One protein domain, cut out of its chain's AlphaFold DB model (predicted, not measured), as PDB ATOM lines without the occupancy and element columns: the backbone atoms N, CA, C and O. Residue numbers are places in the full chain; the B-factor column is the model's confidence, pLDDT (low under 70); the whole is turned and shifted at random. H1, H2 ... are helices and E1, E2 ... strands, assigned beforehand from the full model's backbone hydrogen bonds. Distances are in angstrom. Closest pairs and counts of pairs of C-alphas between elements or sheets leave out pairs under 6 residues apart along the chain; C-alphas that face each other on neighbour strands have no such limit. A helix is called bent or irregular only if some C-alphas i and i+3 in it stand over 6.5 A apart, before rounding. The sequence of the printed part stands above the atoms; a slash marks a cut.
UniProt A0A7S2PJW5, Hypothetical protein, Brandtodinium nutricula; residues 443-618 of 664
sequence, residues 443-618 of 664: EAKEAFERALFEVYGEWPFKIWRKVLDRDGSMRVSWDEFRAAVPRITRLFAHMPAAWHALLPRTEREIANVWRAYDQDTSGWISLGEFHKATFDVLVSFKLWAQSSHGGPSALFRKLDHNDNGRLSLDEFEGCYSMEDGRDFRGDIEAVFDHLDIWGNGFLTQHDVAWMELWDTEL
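Overview. This is residues 443 to 618 of the 664 residues of the protein "Hypothetical protein" of Brandtodinium nutricula (UniProt A0A7S2PJW5). Two helical lobes sit end to end along the longest axis: the first holds H1 to H6 with a small sheet of E1 and E2, the second H7 to H11. In the first lobe H2 and H5 stand about crosswise to the long H3; H7 leads into the second lobe, where residues 566 to 567 pair antiparallel with 603 to 604. The printed part has 176 residues with eleven named helices and two named strands, in the order H1 H2 E1 H3 H4 H5 E2 H6 H7 H8 H9 H10 H11, the strands antiparallel, and is mostly helix. It is compact, with a radius of gyration of the C-alphas of 17.7 A, yet elongated, spanning 55 by 35 by 24 A.

Along the chain. H1, residues 443 to 456, begins at C-alpha (-126.561, -6.486, 23.299) and is 20.3 A long. H2 is residues 460 to 468, E1 475 to 477, and H3 478 to 494, 26.8 A. H4 is 497 to 500, H5 507 to 517, E2 524 to 526, and H6 527 to 530. H7, residues 532 to 549, 25.0 A, begins at C-alpha (-116.445, 6.926, 18.660). H8 is 552 to 559, H9 569 to 576, H10 588 to 595, and H11 605 to 613, ending at C-alpha (-118.765, 19.237, 3.628). H3 is irregular, with C-alphas 491 and 494 7.3 A apart, and H11 only just, with 607 and 610 7.0 A apart.

Arrangement. H1 touches H2 with residues 452 to 456 alone, about perpendicular at 84 degrees, closest C-alphas Tyr 456 and Ile 463, 6.4 A. H2 touches H3, at Leu 468 and Phe 481, C-alphas 5.9 A apart. H3 only just touches H4, with 3 pairs of C-alphas within 8 A. H1 touches H5 with residues 444 to 445 alone, at Lys 445 and Val 513, C-alphas 5.1 A apart. E1 and E2 are antiparallel at 152 degrees, with N 476 and O 525 at 2.9 A. H6 and H7 touch only at the corner. H7 touches H10 with residues 534 to 541 alone, at Leu 538 and Val 591, C-alphas 6.4 A apart. H8 touches H9, at Leu 559 and Glu 571, C-alphas 6.1 A apart. H8 and H11 touch and run opposite ways at a tilt of 36 degrees, only just steep, closest C-alphas Ser 553 and Ala 609, 5.7 A. H3 and H11 are apart. In H2, H5, H7 and H10 every O i to N i+4 pair is within hydrogen-bond range; H1 has 9 of 10, H3 10 of 13, H8 3 of 4, H9 1 of 4 with 4 of 5 O i to N i+3 pairs, and H11 1 of 5 with 4 of 6, while H4 and H6 are too short for an O i to N i+4 pair.

Size, cuts and confidence. The C-alphas farthest apart, of Thr 506 and Glu 579, are 55.5 A apart. The printed part has no cut. The link from H9 to H10 is long, with 11 residues. The mean pLDDT of the printed part is 88.9, and residues 615 to 618 are under 70.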
ATOM      1  N   GLU A 443    -127.151  -5.191  23.653       95.94
ATOM      2  CA  GLU A 443    -126.561  -6.486  23.299       95.94
ATOM      3  C   GLU A 443    -126.762  -6.795  21.810       95.94
ATOM      4  O   GLU A 443    -125.827  -7.223  21.125       95.94
ATOM      5  N   ALA A 444    -127.959  -6.525  21.277       95.06
ATOM      6  CA  ALA A 444    -128.235  -6.673  19.853       95.06
ATOM      7  C   ALA A 444    -127.430  -5.676  19.004       95.06
ATOM      8  O   ALA A 444    -126.961  -6.041  17.924       95.06
ATOM      9  N   LYS A 445    -127.209  -4.446  19.489       95.50
ATOM     10  CA  LYS A 445    -126.304  -3.476  18.850       95.50
ATOM     11  C   LYS A 445    -124.876  -4.017  18.757       95.50
ATOM     12  O   LYS A 445    -124.314  -4.034  17.665       95.50
ATOM     13  N   GLU A 446    -124.308  -4.508  19.854       94.44
ATOM     14  CA  GLU A 446    -122.949  -5.073  19.871       94.44
ATOM     15  C   GLU A 446    -122.836  -6.343  19.009       94.44
ATOM     16  O   GLU A 446    -121.819  -6.592  18.361       94.44
ATOM     17  N   ALA A 447    -123.876  -7.180  18.975       92.62
ATOM     18  CA  ALA A 447    -123.957  -8.323  18.064       92.62
ATOM     19  C   ALA A 447    -123.956  -7.884  16.592       92.62
ATOM     20  O   ALA A 447    -123.225  -8.456  15.778       92.62
ATOM     21  N   PHE A 448    -124.726  -6.848  16.266       92.12
ATOM     22  CA  PHE A 448    -124.801  -6.274  14.928       92.12
ATOM     23  C   PHE A 448    -123.462  -5.660  14.484       92.12
ATOM     24  O   PHE A 448    -123.027  -5.903  13.360       92.12
ATOM     25  N   GLU A 449    -122.762  -4.941  15.365       91.94
ATOM     26  CA  GLU A 449    -121.414  -4.407  15.105       91.94
ATOM     27  C   GLU A 449    -120.397  -5.518  14.849       91.94
ATOM     28  O   GLU A 449    -119.686  -5.484  13.844       91.94
ATOM     29  N   ARG A 450    -120.372  -6.547  15.708       89.50
ATOM     30  CA  ARG A 450    -119.493  -7.713  15.527       89.50
ATOM     31  C   ARG A 450    -119.707  -8.379  14.179       89.50
ATOM     32  O   ARG A 450    -118.738  -8.732  13.516       89.50
ATOM     33  N   ALA A 451    -120.963  -8.536  13.767       87.81
ATOM     34  CA  ALA A 451    -121.275  -9.051  12.446       87.81
ATOM     35  C   ALA A 451    -120.639  -8.160  11.368       87.81
ATOM     36  O   ALA A 451    -119.887  -8.653  10.528       87.81
ATOM     37  N   LEU A 452    -120.897  -6.851  11.395       88.94
ATOM     38  CA  LEU A 452    -120.393  -5.911  10.391       88.94
ATOM     39  C   LEU A 452    -118.861  -5.909  10.267       88.94
ATOM     40  O   LEU A 452    -118.355  -5.931   9.141       88.94
ATOM     41  N   PHE A 453    -118.136  -5.919  11.389       88.31
ATOM     42  CA  PHE A 453    -116.668  -5.924  11.398       88.31
ATOM     43  C   PHE A 453    -116.068  -7.213  10.828       88.31
ATOM     44  O   PHE A 453    -115.013  -7.163  10.204       88.31
ATOM     45  N   GLU A 454    -116.759  -8.348  10.927       84.94
ATOM     46  CA  GLU A 454    -116.296  -9.596  10.308       84.94
ATOM     47  C   GLU A 454    -116.230  -9.491   8.773       84.94
ATOM     48  O   GLU A 454    -115.302  -9.994   8.142       84.94
ATOM     49  N   VAL A 455    -117.203  -8.821   8.144       79.12
ATOM     50  CA  VAL A 455    -117.295  -8.744   6.672       79.12
ATOM     51  C   VAL A 455    -116.418  -7.643   6.085       79.12
ATOM     52  O   VAL A 455    -115.884  -7.793   4.985       79.12
ATOM     53  N   TYR A 456    -116.284  -6.526   6.793       76.94
ATOM     54  CA  TYR A 456    -115.583  -5.341   6.294       76.94
ATOM     55  C   TYR A 456    -114.199  -5.131   6.930       76.94
ATOM     56  O   TYR A 456    -113.506  -4.176   6.570       76.94
ATOM     57  N   GLY A 457    -113.784  -6.033   7.821       74.94
ATOM     58  CA  GLY A 457    -112.593  -5.894   8.653       74.94
ATOM     59  C   GLY A 457    -112.791  -4.891   9.793       74.94
ATOM     60  O   GLY A 457    -113.853  -4.282   9.942       74.94
ATOM     61  N   GLU A 458    -111.725  -4.660  10.560       71.88
ATOM     62  CA  GLU A 458    -111.661  -3.668  11.648       71.88
ATOM     63  C   GLU A 458    -111.624  -2.211  11.133       71.88
ATOM     64  O   GLU A 458    -110.983  -1.345  11.718       71.88
ATOM     65  N   TRP A 459    -112.336  -1.910  10.038       85.25
ATOM     66  CA  TRP A 459    -112.405  -0.585   9.413       85.25
ATOM     67  C   TRP A 459    -113.825   0.007   9.491       85.25
ATOM     68  O   TRP A 459    -114.549   0.029   8.485       85.25
ATOM     69  N   PRO A 460    -114.251   0.532  10.657       89.31
ATOM     70  CA  PRO A 460    -115.606   1.040  10.882       89.31
ATOM     71  C   PRO A 460    -116.066   2.082   9.861       89.31
ATOM     72  O   PRO A 460    -117.224   2.075   9.443       89.31
ATOM     73  N   PHE A 461    -115.170   2.953   9.389       91.38
ATOM     74  CA  PHE A 461    -115.551   3.981   8.415       91.38
ATOM     75  C   PHE A 461    -115.914   3.414   7.035       91.38
ATOM     76  O   PHE A 461    -116.759   3.973   6.334       91.38
ATOM     77  N   LYS A 462    -115.345   2.265   6.647       89.44
ATOM     78  CA  LYS A 462    -115.714   1.593   5.392       89.44
ATOM     79  C   LYS A 462    -117.147   1.080   5.468       89.44
ATOM     80  O   LYS A 462    -117.895   1.239   4.506       89.44
ATOM     81  N   ILE A 463    -117.541   0.521   6.614       90.94
ATOM     82  CA  ILE A 463    -118.927   0.111   6.885       90.94
ATOM     83  C   ILE A 463    -119.844   1.325   6.824       90.94
ATOM     84  O   ILE A 463    -120.840   1.300   6.101       90.94
ATOM     85  N   TRP A 464    -119.467   2.396   7.524       93.06
ATOM     86  CA  TRP A 464    -120.208   3.650   7.541       93.06
ATOM     87  C   TRP A 464    -120.524   4.132   6.121       93.06
ATOM     88  O   TRP A 464    -121.688   4.142   5.733       93.06
ATOM     89  N   ARG A 465    -119.505   4.410   5.299       90.69
ATOM     90  CA  ARG A 465    -119.674   5.008   3.960       90.69
ATOM     91  C   ARG A 465    -120.257   4.057   2.908       90.69
ATOM     92  O   ARG A 465    -120.914   4.498   1.970       90.69
ATOM     93  N   LYS A 466    -119.990   2.747   2.997       87.62
ATOM     94  CA  LYS A 466    -120.447   1.786   1.969       87.62
ATOM     95  C   LYS A 466    -121.831   1.216   2.246       87.62
ATOM     96  O   LYS A 466    -122.512   0.806   1.303       87.62
ATOM     97  N   VAL A 467    -122.221   1.127   3.515       88.94
ATOM     98  CA  VAL A 467    -123.390   0.347   3.937       88.94
ATOM     99  C   VAL A 467    -124.464   1.226   4.548       88.94
ATOM    100  O   VAL A 467    -125.616   1.125   4.117       88.94
ATOM    101  N   LEU A 468    -124.093   2.048   5.531       92.38
ATOM    102  CA  LEU A 468    -125.039   2.798   6.357       92.38
ATOM    103  C   LEU A 468    -125.350   4.175   5.749       92.38
ATOM    104  O   LEU A 468    -126.496   4.430   5.406       92.38
ATOM    105  N   ASP A 469    -124.329   5.005   5.548       91.88
ATOM    106  CA  ASP A 469    -124.377   6.376   5.019       91.88
ATOM    107  C   ASP A 469    -123.972   6.366   3.539       91.88
ATOM    108  O   ASP A 469    -122.829   6.639   3.171       91.88
ATOM    109  N   ARG A 470    -124.882   5.948   2.658       88.06
ATOM    110  CA  ARG A 470    -124.559   5.795   1.226       88.06
ATOM    111  C   ARG A 470    -124.624   7.104   0.453       88.06
ATOM    112  O   ARG A 470    -124.034   7.181  -0.626       88.06
ATOM    113  N   ASP A 471    -125.359   8.083   0.959       86.50
ATOM    114  CA  ASP A 471    -125.512   9.387   0.324       86.50
ATOM    115  C   ASP A 471    -124.382  10.364   0.692       86.50
ATOM    116  O   ASP A 471    -124.119  11.297  -0.065       86.50
ATOM    117  N   GLY A 472    -123.630  10.102   1.771       85.25
ATOM    118  CA  GLY A 472    -122.537  10.976   2.198       85.25
ATOM    119  C   GLY A 472    -122.968  12.184   2.993       85.25
ATOM    120  O   GLY A 472    -122.174  13.114   3.133       85.25
ATOM    121  N   SER A 473    -124.173  12.153   3.550       84.69
ATOM    122  CA  SER A 473    -124.654  13.146   4.503       84.69
ATOM    123  C   SER A 473    -123.891  13.105   5.833       84.69
ATOM    124  O   SER A 473    -123.952  14.069   6.600       84.69
ATOM    125  N   MET A 474    -123.152  12.015   6.110       87.19
ATOM    126  CA  MET A 474    -122.513  11.746   7.405       87.19
ATOM    127  C   MET A 474    -123.528  11.646   8.555       87.19
ATOM    128  O   MET A 474    -123.174  11.816   9.728       87.19
ATOM    129  N   ARG A 475    -124.783  11.338   8.212       87.56
ATOM    130  CA  ARG A 475    -125.913  11.114   9.112       87.56
ATOM    131  C   ARG A 475    -126.717   9.953   8.566       87.56
ATOM    132  O   ARG A 475    -127.227  10.021   7.465       87.56
ATOM    133  N   VAL A 476    -126.861   8.894   9.342       91.81
ATOM    134  CA  VAL A 476    -127.679   7.766   8.897       91.81
ATOM    135  C   VAL A 476    -129.095   8.013   9.378       91.81
ATOM    136  O   VAL A 476    -129.327   8.051  10.583       91.81
ATOM    137  N   SER A 477    -130.038   8.182   8.460       91.25
ATOM    138  CA  SER A 477    -131.469   8.259   8.763       91.25
ATOM    139  C   SER A 477    -132.066   6.875   9.055       91.25
ATOM    140  O   SER A 477    -131.502   5.832   8.700       91.25
ATOM    141  N   TRP A 478    -133.246   6.837   9.686       92.50
ATOM    142  CA  TRP A 478    -133.925   5.566   9.980       92.50
ATOM    143  C   TRP A 478    -134.182   4.748   8.720       92.50
ATOM    144  O   TRP A 478    -134.011   3.527   8.713       92.50
ATOM    145  N   ASP A 479    -134.588   5.422   7.645       91.38
ATOM    146  CA  ASP A 479    -134.920   4.766   6.389       91.38
ATOM    147  C   ASP A 479    -133.666   4.160   5.734       91.38
ATOM    148  O   ASP A 479    -133.732   3.049   5.201       91.38
ATOM    149  N   GLU A 480    -132.506   4.812   5.854       93.31
ATOM    150  CA  GLU A 480    -131.223   4.259   5.411       93.31
ATOM    151  C   GLU A 480    -130.792   3.050   6.235       93.31
ATOM    152  O   GLU A 480    -130.482   2.004   5.657       93.31
ATOM    153  N   PHE A 481    -130.835   3.143   7.565       95.12
ATOM    154  CA  PHE A 481    -130.465   2.037   8.449       95.12
ATOM    155  C   PHE A 481    -131.368   0.821   8.242       95.12
ATOM    156  O   PHE A 481    -130.892  -0.296   8.019       95.12
ATOM    157  N   ARG A 482    -132.689   1.034   8.214       94.81
ATOM    158  CA  ARG A 482    -133.679  -0.012   7.929       94.81
ATOM    159  C   ARG A 482    -133.444  -0.647   6.558       94.81
ATOM    160  O   ARG A 482    -133.557  -1.864   6.423       94.81
ATOM    161  N   ALA A 483    -133.094   0.141   5.539       93.19
ATOM    162  CA  ALA A 483    -132.774  -0.372   4.205       93.19
ATOM    163  C   ALA A 483    -131.400  -1.065   4.125       93.19
ATOM    164  O   ALA A 483    -131.186  -1.895   3.233       93.19
ATOM    165  N   ALA A 484    -130.469  -0.740   5.023       92.75
ATOM    166  CA  ALA A 484    -129.150  -1.352   5.102       92.75
ATOM    167  C   ALA A 484    -129.213  -2.781   5.657       92.75
ATOM    168  O   ALA A 484    -128.548  -3.660   5.104       92.75
ATOM    169  N   VAL A 485    -130.058  -3.054   6.661       92.56
ATOM    170  CA  VAL A 485    -130.148  -4.377   7.317       92.56
ATOM    171  C   VAL A 485    -130.349  -5.527   6.312       92.56
ATOM    172  O   VAL A 485    -129.503  -6.420   6.281       92.56
ATOM    173  N   PRO A 486    -131.334  -5.508   5.387       90.19
ATOM    174  CA  PRO A 486    -131.480  -6.584   4.402       90.19
ATOM    175  C   PRO A 486    -130.301  -6.712   3.427       90.19
ATOM    176  O   PRO A 486    -130.084  -7.778   2.853       90.19
ATOM    177  N   ARG A 487    -129.547  -5.633   3.170       87.81
ATOM    178  CA  ARG A 487    -128.339  -5.684   2.323       87.81
ATOM    179  C   ARG A 487    -127.219  -6.408   3.056       87.81
ATOM    180  O   ARG A 487    -126.606  -7.293   2.468       87.81
ATOM    181  N   ILE A 488    -127.034  -6.088   4.334       87.06
ATOM    182  CA  ILE A 488    -126.106  -6.775   5.232       87.06
ATOM    183  C   ILE A 488    -126.482  -8.256   5.298       87.06
ATOM    184  O   ILE A 488    -125.659  -9.096   4.972       87.06
ATOM    185  N   THR A 489    -127.746  -8.604   5.547       88.12
ATOM    186  CA  THR A 489    -128.188 -10.010   5.570       88.12
ATOM    187  C   THR A 489    -127.822 -10.779   4.293       88.12
ATOM    188  O   THR A 489    -127.383 -11.924   4.373       88.12
ATOM    189  N   ARG A 490    -127.937 -10.159   3.107       88.00
ATOM    190  CA  ARG A 490    -127.532 -10.793   1.837       88.00
ATOM    191  C   ARG A 490    -126.025 -11.000   1.725       88.00
ATOM    192  O   ARG A 490    -125.609 -12.027   1.204       88.00
ATOM    193  N   LEU A 491    -125.211 -10.065   2.214       82.75
ATOM    194  CA  LEU A 491    -123.751 -10.220   2.233       82.75
ATOM    195  C   LEU A 491    -123.316 -11.402   3.106       82.75
ATOM    196  O   LEU A 491    -122.324 -12.062   2.815       82.75
ATOM    197  N   PHE A 492    -124.107 -11.723   4.126       83.19
ATOM    198  CA  PHE A 492    -123.843 -12.825   5.043       83.19
ATOM    199  C   PHE A 492    -124.370 -14.159   4.520       83.19
ATOM    200  O   PHE A 492    -124.171 -15.174   5.177       83.19
ATOM    201  N   ALA A 493    -124.999 -14.216   3.339       84.50
ATOM    202  CA  ALA A 493    -125.596 -15.440   2.793       84.50
ATOM    203  C   ALA A 493    -124.626 -16.638   2.744       84.50
ATOM    204  O   ALA A 493    -125.060 -17.778   2.878       84.50
ATOM    205  N   HIS A 494    -123.323 -16.382   2.592       84.44
ATOM    206  CA  HIS A 494    -122.276 -17.409   2.567       84.44
ATOM    207  C   HIS A 494    -121.589 -17.645   3.924       84.44
ATOM    208  O   HIS A 494    -120.747 -18.534   4.034       84.44
ATOM    209  N   MET A 495    -121.943 -16.876   4.954       84.44
ATOM    210  CA  MET A 495    -121.399 -16.997   6.307       84.44
ATOM    211  C   MET A 495    -122.124 -18.094   7.107       84.44
ATOM    212  O   MET A 495    -123.310 -18.353   6.866       84.44
ATOM    213  N   PRO A 496    -121.457 -18.719   8.098       88.19
ATOM    214  CA  PRO A 496    -122.082 -19.691   8.994       88.19
ATOM    215  C   PRO A 496    -123.359 -19.170   9.666       88.19
ATOM    216  O   PRO A 496    -123.437 -18.001  10.039       88.19
ATOM    217  N   ALA A 497    -124.328 -20.062   9.909       85.62
ATOM    218  CA  ALA A 497    -125.641 -19.737  10.487       85.62
ATOM    219  C   ALA A 497    -125.581 -18.923  11.799       85.62
ATOM    220  O   ALA A 497    -126.480 -18.125  12.063       85.62
ATOM    221  N   ALA A 498    -124.515 -19.083  12.591       87.19
ATOM    222  CA  ALA A 498    -124.289 -18.319  13.817       87.19
ATOM    223  C   ALA A 498    -124.237 -16.798  13.576       87.19
ATOM    224  O   ALA A 498    -124.770 -16.041  14.379       87.19
ATOM    225  N   TRP A 499    -123.682 -16.344  12.448       85.06
ATOM    226  CA  TRP A 499    -123.611 -14.917  12.117       85.06
ATOM    227  C   TRP A 499    -124.973 -14.336  11.735       85.06
ATOM    228  O   TRP A 499    -125.293 -13.207  12.089       85.06
ATOM    229  N   HIS A 500    -125.830 -15.134  11.093       84.62
ATOM    230  CA  HIS A 500    -127.215 -14.747  10.789       84.62
ATOM    231  C   HIS A 500    -128.068 -14.580  12.046       84.62
ATOM    232  O   HIS A 500    -129.121 -13.946  12.000       84.62
ATOM    233  N   ALA A 501    -127.675 -15.197  13.161       86.94
ATOM    234  CA  ALA A 501    -128.351 -15.030  14.443       86.94
ATOM    235  C   ALA A 501    -128.009 -13.692  15.123       86.94
ATOM    236  O   ALA A 501    -128.760 -13.270  15.992       86.94
ATOM    237  N   LEU A 502    -126.926 -13.020  14.711       88.25
ATOM    238  CA  LEU A 502    -126.506 -11.722  15.255       88.25
ATOM    239  C   LEU A 502    -127.201 -10.526  14.585       88.25
ATOM    240  O   LEU A 502    -127.113  -9.410  15.088       88.25
ATOM    241  N   LEU A 503    -127.854 -10.735  13.438       91.19
ATOM    242  CA  LEU A 503    -128.516  -9.669  12.688       91.19
ATOM    243  C   LEU A 503    -129.993  -9.542  13.099       91.19
ATOM    244  O   LEU A 503    -130.677 -10.568  13.185       91.19
ATOM    245  N   PRO A 504    -130.516  -8.310  13.270       94.06
ATOM    246  CA  PRO A 504    -131.935  -8.094  13.524       94.06
ATOM    247  C   PRO A 504    -132.772  -8.521  12.309       94.06
ATOM    248  O   PRO A 504    -132.401  -8.274  11.158       94.06
ATOM    249  N   ARG A 505    -133.908  -9.177  12.559       90.69
ATOM    250  CA  ARG A 505    -134.765  -9.809  11.539       90.69
ATOM    251  C   ARG A 505    -136.137  -9.169  11.442       90.69
ATOM    252  O   ARG A 505    -136.702  -9.093  10.354       90.69
ATOM    253  N   THR A 506    -136.685  -8.755  12.579       94.50
ATOM    254  CA  THR A 506    -137.992  -8.100  12.648       94.50
ATOM    255  C   THR A 506    -137.838  -6.585  12.688       94.50
ATOM    256  O   THR A 506    -136.820  -6.061  13.135       94.50
ATOM    257  N   GLU A 507    -138.862  -5.848  12.251       94.06
ATOM    258  CA  GLU A 507    -138.846  -4.379  12.320       94.06
ATOM    259  C   GLU A 507    -138.683  -3.871  13.758       94.06
ATOM    260  O   GLU A 507    -137.991  -2.884  13.990       94.06
ATOM    261  N   ARG A 508    -139.236  -4.606  14.730       94.62
ATOM    262  CA  ARG A 508    -139.049  -4.343  16.157       94.62
ATOM    263  C   ARG A 508    -137.589  -4.494  16.589       94.62
ATOM    264  O   ARG A 508    -137.077  -3.620  17.275       94.62
ATOM    265  N   GLU A 509    -136.911  -5.567  16.186       95.75
ATOM    266  CA  GLU A 509    -135.484  -5.759  16.492       95.75
ATOM    267  C   GLU A 509    -134.620  -4.668  15.849       95.75
ATOM    268  O   GLU A 509    -133.746  -4.110  16.505       95.75
ATOM    269  N   ILE A 510    -134.905  -4.301  14.593       97.25
ATOM    270  CA  ILE A 510    -134.215  -3.197  13.906       97.25
ATOM    271  C   ILE A 510    -134.429  -1.883  14.672       97.25
ATOM    272  O   ILE A 510    -133.477  -1.132  14.874       97.25
ATOM    273  N   ALA A 511    -135.656  -1.619  15.132       97.25
ATOM    274  CA  ALA A 511    -135.995  -0.429  15.906       97.25
ATOM    275  C   ALA A 511    -135.281  -0.385  17.260       97.25
ATOM    276  O   ALA A 511    -134.802   0.675  17.656       97.25
ATOM    277  N   ASN A 512    -135.158  -1.522  17.945       97.06
ATOM    278  CA  ASN A 512    -134.431  -1.623  19.209       97.06
ATOM    279  C   ASN A 512    -132.922  -1.372  19.033       97.06
ATOM    280  O   ASN A 512    -132.325  -0.652  19.836       97.06
ATOM    281  N   VAL A 513    -132.313  -1.922  17.973       97.62
ATOM    282  CA  VAL A 513    -130.894  -1.688  17.643       97.62
ATOM    283  C   VAL A 513    -130.662  -0.229  17.260       97.62
ATOM    284  O   VAL A 513    -129.745   0.399  17.780       97.62
ATOM    285  N   TRP A 514    -131.514   0.342  16.404       97.00
ATOM    286  CA  TRP A 514    -131.476   1.774  16.096       97.00
ATOM    287  C   TRP A 514    -131.532   2.607  17.371       97.00
ATOM    288  O   TRP A 514    -130.712   3.495  17.570       97.00
ATOM    289  N   ARG A 515    -132.470   2.284  18.265       95.69
ATOM    290  CA  ARG A 515    -132.676   3.016  19.511       95.69
ATOM    291  C   ARG A 515    -131.481   2.932  20.464       95.69
ATOM    292  O   ARG A 515    -131.293   3.831  21.277       95.69
ATOM    293  N   ALA A 516    -130.685   1.867  20.374       96.38
ATOM    294  CA  ALA A 516    -129.436   1.728  21.116       96.38
ATOM    295  C   ALA A 516    -128.314   2.642  20.587       96.38
ATOM    296  O   ALA A 516    -127.459   3.051  21.377       96.38
ATOM    297  N   TYR A 517    -128.322   2.969  19.289       95.00
ATOM    298  CA  TYR A 517    -127.455   3.997  18.703       95.00
ATOM    299  C   TYR A 517    -127.992   5.407  18.990       95.00
ATOM    300  O   TYR A 517    -127.317   6.191  19.646       95.00
ATOM    301  N   ASP A 518    -129.224   5.695  18.562       92.31
ATOM    302  CA  ASP A 518    -129.917   6.976  18.737       92.31
ATOM    303  C   ASP A 518    -130.570   7.042  20.127       92.31
ATOM    304  O   ASP A 518    -131.790   6.925  20.295       92.31
ATOM    305  N   GLN A 519    -129.747   7.175  21.167       86.56
ATOM    306  CA  GLN A 519    -130.235   7.302  22.547       86.56
ATOM    307  C   GLN A 519    -130.838   8.682  22.805       86.56
ATOM    308  O   GLN A 519    -131.757   8.836  23.621       86.56
ATOM    309  N   ASP A 520    -130.346   9.695  22.098       81.81
ATOM    310  CA  ASP A 520    -130.734  11.078  22.297       81.81
ATOM    311  C   ASP A 520    -132.043  11.448  21.579       81.81
ATOM    312  O   ASP A 520    -132.508  12.576  21.776       81.81
ATOM    313  N   THR A 521    -132.692  10.503  20.876       86.62
ATOM    314  CA  THR A 521    -133.925  10.692  20.075       86.62
ATOM    315  C   THR A 521    -133.743  11.723  18.971       86.62
ATOM    316  O   THR A 521    -134.658  12.498  18.690       86.62
ATOM    317  N   SER A 522    -132.553  11.809  18.392       83.62
ATOM    318  CA  SER A 522    -132.272  12.783  17.357       83.62
ATOM    319  C   SER A 522    -132.942  12.475  16.029       83.62
ATOM    320  O   SER A 522    -133.159  13.416  15.264       83.62
ATOM    321  N   GLY A 523    -133.321  11.213  15.797       87.19
ATOM    322  CA  GLY A 523    -133.927  10.754  14.550       87.19
ATOM    323  C   GLY A 523    -132.906  10.381  13.472       87.19
ATOM    324  O   GLY A 523    -133.305   9.979  12.379       87.19
ATOM    325  N   TRP A 524    -131.611  10.448  13.780       88.56
ATOM    326  CA  TRP A 524    -130.502  10.036  12.921       88.56
ATOM    327  C   TRP A 524    -129.365   9.461  13.779       88.56
ATOM    328  O   TRP A 524    -129.333   9.658  14.986       88.56
ATOM    329  N   ILE A 525    -128.443   8.720  13.168       90.75
ATOM    330  CA  ILE A 525    -127.237   8.205  13.826       90.75
ATOM    331  C   ILE A 525    -126.040   8.984  13.285       90.75
ATOM    332  O   ILE A 525    -125.908   9.180  12.075       90.75
ATOM    333  N   SER A 526    -125.157   9.413  14.178       89.19
ATOM    334  CA  SER A 526    -123.860  10.013  13.873       89.19
ATOM    335  C   SER A 526    -122.747   8.965  13.795       89.19
ATOM    336  O   SER A 526    -122.820   7.895  14.405       89.19
ATOM    337  N   LEU A 527    -121.641   9.301  13.123       91.06
ATOM    338  CA  LEU A 527    -120.448   8.446  13.147       91.06
ATOM    339  C   LEU A 527    -119.925   8.240  14.581       91.06
ATOM    340  O   LEU A 527    -119.384   7.183  14.880       91.06
ATOM    341  N   GLY A 528    -120.096   9.223  15.472       88.81
ATOM    342  CA  GLY A 528    -119.680   9.122  16.872       88.81
ATOM    343  C   GLY A 528    -120.506   8.120  17.682       88.81
ATOM    344  O   GLY A 528    -119.940   7.398  18.502       88.81
ATOM    345  N   GLU A 529    -121.814   8.036  17.431       90.38
ATOM    346  CA  GLU A 529    -122.700   7.034  18.045       90.38
ATOM    347  C   GLU A 529    -122.448   5.635  17.492       90.38
ATOM    348  O   GLU A 529    -122.539   4.659  18.236       90.38
ATOM    349  N   PHE A 530    -122.099   5.535  16.205       92.94
ATOM    350  CA  PHE A 530    -121.714   4.269  15.594       92.94
ATOM    351  C   PHE A 530    -120.348   3.778  16.082       92.94
ATOM    352  O   PHE A 530    -120.228   2.662  16.577       92.94
ATOM    353  N   HIS A 531    -119.307   4.603  15.954       91.69
ATOM    354  CA  HIS A 531    -117.953   4.252  16.365       91.69
ATOM    355  C   HIS A 531    -117.129   5.482  16.771       91.69
ATOM    356  O   HIS A 531    -116.494   6.157  15.950       91.69
ATOM    357  N   LYS A 532    -117.084   5.738  18.083       89.06
ATOM    358  CA  LYS A 532    -116.445   6.926  18.660       89.06
ATOM    359  C   LYS A 532    -114.962   7.073  18.299       89.06
ATOM    360  O   LYS A 532    -114.532   8.173  17.976       89.06
ATOM    361  N   ALA A 533    -114.179   5.994  18.330       89.94
ATOM    362  CA  ALA A 533    -112.739   6.095  18.074       89.94
ATOM    363  C   ALA A 533    -112.442   6.545  16.630       89.94
ATOM    364  O   ALA A 533    -111.601   7.412  16.410       89.94
ATOM    365  N   THR A 534    -113.193   6.028  15.653       91.25
ATOM    366  CA  THR A 534    -113.090   6.465  14.249       91.25
ATOM    367  C   THR A 534    -113.523   7.919  14.088       91.25
ATOM    368  O   THR A 534    -112.863   8.680  13.381       91.25
ATOM    369  N   PHE A 535    -114.605   8.322  14.759       90.00
ATOM    370  CA  PHE A 535    -115.032   9.718  14.785       90.00
ATOM    371  C   PHE A 535    -113.920  10.635  15.312       90.00
ATOM    372  O   PHE A 535    -113.566  11.599  14.638       90.00
ATOM    373  N   ASP A 536    -113.322  10.309  16.462       86.56
ATOM    374  CA  ASP A 536    -112.276  11.123  17.090       86.56
ATOM    375  C   ASP A 536    -111.042  11.281  16.178       86.56
ATOM    376  O   ASP A 536    -110.521  12.389  16.035       86.56
ATOM    377  N   VAL A 537    -110.608  10.200  15.514       91.50
ATOM    378  CA  VAL A 537    -109.478  10.214  14.566       91.50
ATOM    379  C   VAL A 537    -109.750  11.156  13.390       91.50
ATOM    380  O   VAL A 537    -108.950  12.053  13.112       91.50
ATOM    381  N   LEU A 538    -110.898  11.002  12.723       91.19
ATOM    382  CA  LEU A 538    -111.224  11.787  11.529       91.19
ATOM    383  C   LEU A 538    -111.521  13.257  11.860       91.19
ATOM    384  O   LEU A 538    -111.135  14.146  11.101       91.19
ATOM    385  N   VAL A 539    -112.163  13.532  13.000       86.50
ATOM    386  CA  VAL A 539    -112.399  14.903  13.483       86.50
ATOM    387  C   VAL A 539    -111.079  15.589  13.810       86.50
ATOM    388  O   VAL A 539    -110.869  16.722  13.381       86.50
ATOM    389  N   SER A 540    -110.179  14.912  14.529       86.75
ATOM    390  CA  SER A 540    -108.859  15.450  14.874       86.75
ATOM    391  C   SER A 540    -108.075  15.844  13.620       86.75
ATOM    392  O   SER A 540    -107.601  16.978  13.512       86.75
ATOM    393  N   PHE A 541    -108.021  14.946  12.629       91.56
ATOM    394  CA  PHE A 541    -107.376  15.214  11.344       91.56
ATOM    395  C   PHE A 541    -108.003  16.400  10.616       91.56
ATOM    396  O   PHE A 541    -107.300  17.328  10.214       91.56
ATOM    397  N   LYS A 542    -109.333  16.413  10.488       88.31
ATOM    398  CA  LYS A 542    -110.040  17.487   9.794       88.31
ATOM    399  C   LYS A 542    -109.787  18.849  10.449       88.31
ATOM    400  O   LYS A 542    -109.458  19.800   9.743       88.31
ATOM    401  N   LEU A 543    -109.922  18.954  11.772       84.31
ATOM    402  CA  LEU A 543    -109.719  20.214  12.497       84.31
ATOM    403  C   LEU A 543    -108.282  20.727  12.350       84.31
ATOM    404  O   LEU A 543    -108.062  21.926  12.149       84.31
ATOM    405  N   TRP A 544    -107.297  19.831  12.404       87.94
ATOM    406  CA  TRP A 544    -105.907  20.185  12.138       87.94
ATOM    407  C   TRP A 544    -105.705  20.661  10.690       87.94
ATOM    408  O   TRP A 544    -105.160  21.747  10.487       87.94
ATOM    409  N   ALA A 545    -106.209  19.930   9.692       89.69
ATOM    410  CA  ALA A 545    -106.087  20.297   8.280       89.69
ATOM    411  C   ALA A 545    -106.754  21.650   7.973       89.69
ATOM    412  O   ALA A 545    -106.208  22.471   7.232       89.69
ATOM    413  N   GLN A 546    -107.910  21.924   8.581       85.00
ATOM    414  CA  GLN A 546    -108.606  23.206   8.466       85.00
ATOM    415  C   GLN A 546    -107.807  24.351   9.090       85.00
ATOM    416  O   GLN A 546    -107.532  25.345   8.418       85.00
ATOM    417  N   SER A 547    -107.398  24.204  10.351       81.69
ATOM    418  CA  SER A 547    -106.697  25.262  11.090       81.69
ATOM    419  C   SER A 547    -105.287  25.547  10.562       81.69
ATOM    420  O   SER A 547    -104.845  26.697  10.578       81.69
ATOM    421  N   SER A 548    -104.588  24.526  10.068       85.69
ATOM    422  CA  SER A 548    -103.185  24.637   9.656       85.69
ATOM    423  C   SER A 548    -103.022  24.838   8.151       85.69
ATOM    424  O   SER A 548    -102.109  25.544   7.721       85.69
ATOM    425  N   HIS A 549    -103.911  24.278   7.329       86.94
ATOM    426  CA  HIS A 549    -103.694  24.186   5.881       86.94
ATOM    427  C   HIS A 549    -104.864  24.703   5.036       86.94
ATOM    428  O   HIS A 549    -104.793  24.652   3.812       86.94
ATOM    429  N   GLY A 550    -105.908  25.258   5.661       83.94
ATOM    430  CA  GLY A 550    -107.071  25.802   4.957       83.94
ATOM    431  C   GLY A 550    -108.077  24.745   4.494       83.94
ATOM    432  O   GLY A 550    -108.963  25.075   3.712       83.94
ATOM    433  N   GLY A 551    -107.942  23.503   4.968       87.69
ATOM    434  CA  GLY A 551    -108.876  22.401   4.721       87.69
ATOM    435  C   GLY A 551    -108.197  21.128   4.189       87.69
ATOM    436  O   GLY A 551    -107.107  21.207   3.611       87.69
ATOM    437  N   PRO A 552    -108.826  19.948   4.356       90.81
ATOM    438  CA  PRO A 552    -108.352  18.676   3.801       90.81
ATOM    439  C   PRO A 552    -107.990  18.709   2.305       90.81
ATOM    440  O   PRO A 552    -106.971  18.155   1.903       90.81
ATOM    441  N   SER A 553    -108.763  19.405   1.468       91.19
ATOM    442  CA  SER A 553    -108.516  19.487   0.016       91.19
ATOM    443  C   SER A 553    -107.332  20.388  -0.340       91.19
ATOM    444  O   SER A 553    -106.693  20.222  -1.383       91.19
ATOM    445  N   ALA A 554    -107.055  21.396   0.487       91.31
ATOM    446  CA  ALA A 554    -105.876  22.242   0.332       91.31
ATOM    447  C   ALA A 554    -104.615  21.501   0.791       91.31
ATOM    448  O   ALA A 554    -103.605  21.543   0.091       91.31
ATOM    449  N   LEU A 555    -104.708  20.758   1.898       93.06
ATOM    450  CA  LEU A 555    -103.650  19.867   2.363       93.06
ATOM    451  C   LEU A 555    -103.306  18.798   1.318       93.06
ATOM    452  O   LEU A 555    -102.132  18.614   1.023       93.06
ATOM    453  N   PHE A 556    -104.309  18.160   0.707       94.38
ATOM    454  CA  PHE A 556    -104.092  17.138  -0.324       94.38
ATOM    455  C   PHE A 556    -103.173  17.636  -1.445       94.38
ATOM    456  O   PHE A 556    -102.159  17.019  -1.744       94.38
ATOM    457  N   ARG A 557    -103.482  18.812  -2.005       92.69
ATOM    458  CA  ARG A 557    -102.678  19.434  -3.070       92.69
ATOM    459  C   ARG A 557    -101.272  19.827  -2.615       92.69
ATOM    460  O   ARG A 557    -100.393  19.970  -3.450       92.69
ATOM    461  N   LYS A 558    -101.071  20.060  -1.314       91.94
ATOM    462  CA  LYS A 558     -99.754  20.381  -0.751       91.94
ATOM    463  C   LYS A 558     -98.868  19.136  -0.636       91.94
ATOM    464  O   LYS A 558     -97.665  19.263  -0.819       91.94
ATOM    465  N   LEU A 559     -99.458  17.980  -0.327       92.38
ATOM    466  CA  LEU A 559     -98.752  16.702  -0.175       92.38
ATOM    467  C   LEU A 559     -98.494  15.997  -1.522       92.38
ATOM    468  O   LEU A 559     -97.559  15.209  -1.623       92.38
ATOM    469  N   ASP A 560     -99.289  16.291  -2.558       92.62
ATOM    470  CA  ASP A 560     -99.162  15.709  -3.907       92.62
ATOM    471  C   ASP A 560     -97.995  16.349  -4.684       92.62
ATOM    472  O   ASP A 560     -98.170  17.113  -5.634       92.62
ATOM    473  N   HIS A 561     -96.766  16.086  -4.235       87.19
ATOM    474  CA  HIS A 561     -95.554  16.719  -4.765       87.19
ATOM    475  C   HIS A 561     -95.254  16.367  -6.227       87.19
ATOM    476  O   HIS A 561     -94.550  17.116  -6.907       87.19
ATOM    477  N   ASN A 562     -95.743  15.223  -6.705       89.81
ATOM    478  CA  ASN A 562     -95.540  14.764  -8.078       89.81
ATOM    479  C   ASN A 562     -96.728  15.096  -9.005       89.81
ATOM    480  O   ASN A 562     -96.658  14.748 -10.186       89.81
ATOM    481  N   ASP A 563     -97.757  15.782  -8.488       88.38
ATOM    482  CA  ASP A 563     -98.962  16.238  -9.198       88.38
ATOM    483  C   ASP A 563     -99.648  15.103  -9.977       88.38
ATOM    484  O   ASP A 563    -100.130  15.268 -11.102       88.38
ATOM    485  N   ASN A 564     -99.636  13.896  -9.401       93.12
ATOM    486  CA  ASN A 564    -100.207  12.710 -10.035       93.12
ATOM    487  C   ASN A 564    -101.712  12.551  -9.720       93.12
ATOM    488  O   ASN A 564    -102.380  11.673 -10.287       93.12
ATOM    489  N   GLY A 565    -102.252  13.401  -8.838       92.94
ATOM    490  CA  GLY A 565    -103.640  13.406  -8.386       92.94
ATOM    491  C   GLY A 565    -103.957  12.346  -7.328       92.94
ATOM    492  O   GLY A 565    -105.138  12.055  -7.095       92.94
ATOM    493  N   ARG A 566    -102.939  11.724  -6.726       95.38
ATOM    494  CA  ARG A 566    -103.032  10.634  -5.749       95.38
ATOM    495  C   ARG A 566    -101.998  10.828  -4.644       95.38
ATOM    496  O   ARG A 566    -100.880  11.242  -4.904       95.38
ATOM    497  N   LEU A 567    -102.363  10.430  -3.432       95.56
ATOM    498  CA  LEU A 567    -101.455  10.339  -2.296       95.56
ATOM    499  C   LEU A 567    -101.291   8.880  -1.894       95.56
ATOM    500  O   LEU A 567    -102.252   8.229  -1.482       95.56
ATOM    501  N   SER A 568    -100.076   8.368  -2.019       94.62
ATOM    502  CA  SER A 568     -99.630   7.159  -1.325       94.62
ATOM    503  C   SER A 568     -99.535   7.397   0.187       94.62
ATOM    504  O   SER A 568     -99.563   8.543   0.638       94.62
ATOM    505  N   LEU A 569     -99.419   6.325   0.978       94.31
ATOM    506  CA  LEU A 569     -99.216   6.453   2.425       94.31
ATOM    507  C   LEU A 569     -97.944   7.260   2.729       94.31
ATOM    508  O   LEU A 569     -98.016   8.196   3.512       94.31
ATOM    509  N   ASP A 570     -96.841   6.983   2.030       92.38
ATOM    510  CA  ASP A 570     -95.568   7.701   2.186       92.38
ATOM    511  C   ASP A 570     -95.708   9.218   1.929       92.38
ATOM    512  O   ASP A 570     -95.155  10.038   2.660       92.38
ATOM    513  N   GLU A 571     -96.472   9.624   0.906       93.44
ATOM    514  CA  GLU A 571     -96.763  11.046   0.651       93.44
ATOM    515  C   GLU A 571     -97.676  11.635   1.737       93.44
ATOM    516  O   GLU A 571     -97.517  12.788   2.146       93.44
ATOM    517  N   PHE A 572     -98.623  10.842   2.238       93.56
ATOM    518  CA  PHE A 572     -99.556  11.255   3.279       93.56
ATOM    519  C   PHE A 572     -98.883  11.385   4.660       93.56
ATOM    520  O   PHE A 572     -99.229  12.287   5.427       93.56
ATOM    521  N   GLU A 573     -97.858  10.578   4.950       93.50
ATOM    522  CA  GLU A 573     -96.983  10.688   6.129       93.50
ATOM    523  C   GLU A 573     -96.216  12.014   6.192       93.50
ATOM    524  O   GLU A 573     -95.787  12.423   7.274       93.50
ATOM    525  N   GLY A 574     -96.142  12.758   5.082       89.69
ATOM    526  CA  GLY A 574     -95.673  14.145   5.067       89.69
ATOM    527  C   GLY A 574     -96.381  15.047   6.090       89.69
ATOM    528  O   GLY A 574     -95.793  16.024   6.552       89.69
ATOM    529  N   CYS A 575     -97.589  14.682   6.546       89.56
ATOM    530  CA  CYS A 575     -98.291  15.344   7.653       89.56
ATOM    531  C   CYS A 575     -97.492  15.401   8.971       89.56
ATOM    532  O   CYS A 575     -97.759  16.279   9.795       89.56
ATOM    533  N   TYR A 576     -96.536  14.493   9.195       90.69
ATOM    534  CA  TYR A 576     -95.664  14.489  10.377       90.69
ATOM    535  C   TYR A 576     -94.429  15.387  10.244       90.69
ATOM    536  O   TYR A 576     -93.637  15.486  11.179       90.69
ATOM    537  N   SER A 577     -94.192  15.981   9.076       87.25
ATOM    538  CA  SER A 577     -92.988  16.766   8.797       87.25
ATOM    539  C   SER A 577     -93.321  17.945   7.891       87.25
ATOM    540  O   SER A 577     -92.777  18.097   6.796       87.25
ATOM    541  N   MET A 578     -94.239  18.792   8.354       85.00
ATOM    542  CA  MET A 578     -94.675  19.957   7.598       85.00
ATOM    543  C   MET A 578     -93.600  21.045   7.656       85.00
ATOM    544  O   MET A 578     -93.128  21.422   8.725       85.00
ATOM    545  N   GLU A 579     -93.253  21.629   6.506       77.62
ATOM    546  CA  GLU A 579     -92.210  22.672   6.409       77.62
ATOM    547  C   GLU A 579     -92.471  23.910   7.289       77.62
ATOM    548  O   GLU A 579     -91.552  24.641   7.647       77.62
ATOM    549  N   ASP A 580     -93.736  24.155   7.637       77.50
ATOM    550  CA  ASP A 580     -94.170  25.268   8.483       77.50
ATOM    551  C   ASP A 580     -94.222  24.914   9.985       77.50
ATOM    552  O   ASP A 580     -94.660  25.737  10.793       77.50
ATOM    553  N   GLY A 581     -93.769  23.712  10.365       79.56
ATOM    554  CA  GLY A 581     -93.713  23.216  11.743       79.56
ATOM    555  C   GLY A 581     -95.075  22.884  12.358       79.56
ATOM    556  O   GLY A 581     -95.175  22.718  13.577       79.56
ATOM    557  N   ARG A 582     -96.146  22.833  11.553       82.44
ATOM    558  CA  ARG A 582     -97.512  22.527  12.005       82.44
ATOM    559  C   ARG A 582     -97.859  21.059  11.783       82.44
ATOM    560  O   ARG A 582     -98.832  20.743  11.103       82.44
ATOM    561  N   ASP A 583     -97.076  20.176  12.383       90.12
ATOM    562  CA  ASP A 583     -97.223  18.730  12.214       90.12
ATOM    563  C   ASP A 583     -98.534  18.203  12.811       90.12
ATOM    564  O   ASP A 583     -99.010  18.674  13.857       90.12
ATOM    565  N   PHE A 584     -99.105  17.183  12.174       91.25
ATOM    566  CA  PHE A 584    -100.198  16.421  12.757       91.25
ATOM    567  C   PHE A 584     -99.679  15.537  13.894       91.25
ATOM    568  O   PHE A 584     -98.609  14.943  13.807       91.25
ATOM    569  N   ARG A 585    -100.446  15.440  14.984       89.06
ATOM    570  CA  ARG A 585    -100.067  14.670  16.186       89.06
ATOM    571  C   ARG A 585    -100.935  13.436  16.437       89.06
ATOM    572  O   ARG A 585    -100.831  12.836  17.503       89.06
ATOM    573  N   GLY A 586    -101.835  13.112  15.512       90.38
ATOM    574  CA  GLY A 586    -102.666  11.912  15.572       90.38
ATOM    575  C   GLY A 586    -102.107  10.782  14.709       90.38
ATOM    576  O   GLY A 586    -101.026  10.900  14.149       90.38
ATOM    577  N   ASP A 587    -102.883   9.711  14.594       92.00
ATOM    578  CA  ASP A 587    -102.523   8.508  13.845       92.00
ATOM    579  C   ASP A 587    -102.844   8.664  12.345       92.00
ATOM    580  O   ASP A 587    -103.995   8.526  11.927       92.00
ATOM    581  N   ILE A 588    -101.834   9.018  11.541       93.44
ATOM    582  CA  ILE A 588    -101.963   9.178  10.083       93.44
ATOM    583  C   ILE A 588    -102.261   7.861   9.374       93.44
ATOM    584  O   ILE A 588    -103.037   7.880   8.419       93.44
ATOM    585  N   GLU A 589    -101.695   6.744   9.828       93.62
ATOM    586  CA  GLU A 589    -101.947   5.433   9.222       93.62
ATOM    587  C   GLU A 589    -103.431   5.092   9.355       93.62
ATOM    588  O   GLU A 589    -104.107   4.827   8.360       93.62
ATOM    589  N   ALA A 590    -103.989   5.260  10.558       92.44
ATOM    590  CA  ALA A 590    -105.418   5.099  10.773       92.44
ATOM    591  C   ALA A 590    -106.236   6.068   9.909       92.44
ATOM    592  O   ALA A 590    -107.234   5.656   9.319       92.44
ATOM    593  N   VAL A 591    -105.868   7.351   9.809       93.88
ATOM    594  CA  VAL A 591    -106.583   8.302   8.934       93.88
ATOM    595  C   VAL A 591    -106.563   7.822   7.484       93.88
ATOM    596  O   VAL A 591    -107.618   7.799   6.848       93.88
ATOM    597  N   PHE A 592    -105.401   7.420   6.974       94.56
ATOM    598  CA  PHE A 592    -105.234   6.932   5.611       94.56
ATOM    599  C   PHE A 592    -106.104   5.703   5.355       94.56
ATOM    600  O   PHE A 592    -106.868   5.689   4.394       94.56
ATOM    601  N   ASP A 593    -106.076   4.717   6.248       92.12
ATOM    602  CA  ASP A 593    -106.850   3.484   6.099       92.12
ATOM    603  C   ASP A 593    -108.365   3.712   6.153       92.12
ATOM    604  O   ASP A 593    -109.132   3.026   5.461       92.12
ATOM    605  N   HIS A 594    -108.820   4.683   6.953       91.50
ATOM    606  CA  HIS A 594    -110.216   5.110   6.951       91.50
ATOM    607  C   HIS A 594    -110.569   5.836   5.643       91.50
ATOM    608  O   HIS A 594    -111.618   5.557   5.063       91.50
ATOM    609  N   LEU A 595    -109.714   6.741   5.160       91.88
ATOM    610  CA  LEU A 595    -109.938   7.501   3.929       91.88
ATOM    611  C   LEU A 595    -109.854   6.641   2.662       91.88
ATOM    612  O   LEU A 595    -110.585   6.905   1.706       91.88
ATOM    613  N   ASP A 596    -109.044   5.580   2.660       92.06
ATOM    614  CA  ASP A 596    -108.962   4.602   1.573       92.06
ATOM    615  C   ASP A 596    -110.152   3.633   1.634       92.06
ATOM    616  O   ASP A 596    -110.040   2.418   1.849       92.06
ATOM    617  N   ILE A 597    -111.346   4.199   1.445       88.06
ATOM    618  CA  ILE A 597    -112.628   3.502   1.525       88.06
ATOM    619  C   ILE A 597    -112.615   2.281   0.601       88.06
ATOM    620  O   ILE A 597    -113.153   1.227   0.953       88.06
ATOM    621  N   TRP A 598    -112.003   2.396  -0.578       86.50
ATOM    622  CA  TRP A 598    -112.005   1.367  -1.616       86.50
ATOM    623  C   TRP A 598    -110.840   0.375  -1.526       86.50
ATOM    624  O   TRP A 598    -110.946  -0.686  -2.137       86.50
ATOM    625  N   GLY A 599    -109.818   0.640  -0.708       87.81
ATOM    626  CA  GLY A 599    -108.656  -0.241  -0.558       87.81
ATOM    627  C   GLY A 599    -107.721  -0.179  -1.765       87.81
ATOM    628  O   GLY A 599    -107.159  -1.200  -2.162       87.81
ATOM    629  N   ASN A 600    -107.620   0.987  -2.400       90.44
ATOM    630  CA  ASN A 600    -106.799   1.203  -3.586       90.44
ATOM    631  C   ASN A 600    -105.306   1.339  -3.242       90.44
ATOM    632  O   ASN A 600    -104.469   1.238  -4.143       90.44
ATOM    633  N   GLY A 601    -104.970   1.579  -1.970       93.12
ATOM    634  CA  GLY A 601    -103.615   1.869  -1.503       93.12
ATOM    635  C   GLY A 601    -103.150   3.297  -1.802       93.12
ATOM    636  O   GLY A 601    -101.959   3.579  -1.708       93.12
ATOM    637  N   PHE A 602    -104.065   4.182  -2.204       94.69
ATOM    638  CA  PHE A 602    -103.822   5.608  -2.415       94.69
ATOM    639  C   PHE A 602    -105.118   6.402  -2.228       94.69
ATOM    640  O   PHE A 602    -106.208   5.891  -2.492       94.69
ATOM    641  N   LEU A 603    -104.987   7.668  -1.838       95.19
ATOM    642  CA  LEU A 603    -106.088   8.618  -1.706       95.19
ATOM    643  C   LEU A 603    -106.140   9.544  -2.912       95.19
ATOM    644  O   LEU A 603    -105.113   9.974  -3.419       95.19
ATOM    645  N   THR A 604    -107.334   9.906  -3.349       94.81
ATOM    646  CA  THR A 604    -107.580  10.940  -4.357       94.81
ATOM    647  C   THR A 604    -108.217  12.167  -3.716       94.81
ATOM    648  O   THR A 604    -108.710  12.114  -2.587       94.81
ATOM    649  N   GLN A 605    -108.298  13.275  -4.457       91.00
ATOM    650  CA  GLN A 605    -108.999  14.465  -3.969       91.00
ATOM    651  C   GLN A 605    -110.458  14.161  -3.578       91.00
ATOM    652  O   GLN A 605    -110.979  14.747  -2.634       91.00
ATOM    653  N   HIS A 606    -111.118  13.220  -4.259       89.19
ATOM    654  CA  HIS A 606    -112.481  12.809  -3.921       89.19
ATOM    655  C   HIS A 606    -112.563  12.122  -2.546       89.19
ATOM    656  O   HIS A 606    -113.541  12.312  -1.822       89.19
ATOM    657  N   ASP A 607    -111.529  11.370  -2.159       90.88
ATOM    658  CA  ASP A 607    -111.487  10.638  -0.889       90.88
ATOM    659  C   ASP A 607    -111.355  11.574   0.321       90.88
ATOM    660  O   ASP A 607    -111.759  11.205   1.418       90.88
ATOM    661  N   VAL A 608    -110.881  12.810   0.120       89.38
ATOM    662  CA  VAL A 608    -110.783  13.847   1.168       89.38
ATOM    663  C   VAL A 608    -111.835  14.952   1.049       89.38
ATOM    664  O   VAL A 608    -112.172  15.581   2.049       89.38
ATOM    665  N   ALA A 609    -112.383  15.204  -0.145       86.25
ATOM    666  CA  ALA A 609    -113.252  16.358  -0.402       86.25
ATOM    667  C   ALA A 609    -114.538  16.354   0.435       86.25
ATOM    668  O   ALA A 609    -115.014  17.412   0.843       86.25
ATOM    669  N   TRP A 610    -115.090  15.174   0.732       85.06
ATOM    670  CA  TRP A 610    -116.286  15.057   1.569       85.06
ATOM    671  C   TRP A 610    -116.067  15.630   2.980       85.06
ATOM    672  O   TRP A 610    -117.015  16.133   3.577       85.06
ATOM    673  N   MET A 611    -114.831  15.624   3.499       87.38
ATOM    674  CA  MET A 611    -114.515  16.181   4.819       87.38
ATOM    675  C   MET A 611    -114.720  17.697   4.881       87.38
ATOM    676  O   MET A 611    -114.960  18.223   5.964       87.38
ATOM    677  N   GLU A 612    -114.656  18.400   3.746       81.62
ATOM    678  CA  GLU A 612    -114.963  19.836   3.676       81.62
ATOM    679  C   GLU A 612    -116.454  20.102   3.924       81.62
ATOM    680  O   GLU A 612    -116.820  21.119   4.507       81.62
ATOM    681  N   LEU A 613    -117.309  19.170   3.486       76.44
ATOM    682  CA  LEU A 613    -118.765  19.237   3.628       76.44
ATOM    683  C   LEU A 613    -119.256  18.589   4.926       76.44
ATOM    684  O   LEU A 613    -120.353  18.898   5.391       76.44
ATOM    685  N   TRP A 614    -118.460  17.694   5.513       81.00
ATOM    686  CA  TRP A 614    -118.787  17.061   6.780       81.00
ATOM    687  C   TRP A 614    -118.759  18.093   7.894       81.00
ATOM    688  O   TRP A 614    -117.711  18.628   8.216       81.00
ATOM    689  N   ASP A 615    -119.883  18.358   8.537       68.81
ATOM    690  CA  ASP A 615    -119.961  19.349   9.604       68.81
ATOM    691  C   ASP A 615    -119.704  18.700  10.979       68.81
ATOM    692  O   ASP A 615    -120.600  18.194  11.651       68.81
ATOM    693  N   THR A 616    -118.434  18.631  11.381       66.50
ATOM    694  CA  THR A 616    -118.000  17.963  12.626       66.50
ATOM    695  C   THR A 616    -118.366  18.748  13.880       66.50
ATOM    696  O   THR A 616    -118.630  18.158  14.927       66.50
ATOM    697  N   GLU A 617    -118.395  20.076  13.771       55.19
ATOM    698  CA  GLU A 617    -118.835  20.950  14.855       55.19
ATOM    699  C   GLU A 617    -120.340  20.812  15.074       55.19
ATOM    700  O   GLU A 617    -120.765  20.776  16.222       55.19
ATOM    701  N   LEU A 618    -121.130  20.624  14.008       56.34
ATOM    702  CA  LEU A 618    -122.562  20.322  14.080       56.34
ATOM    703  C   LEU A 618    -122.864  19.078  14.911       56.34
ATOM    704  O   LEU A 618    -123.665  19.161  15.833       56.34
TER     705      LEU A 618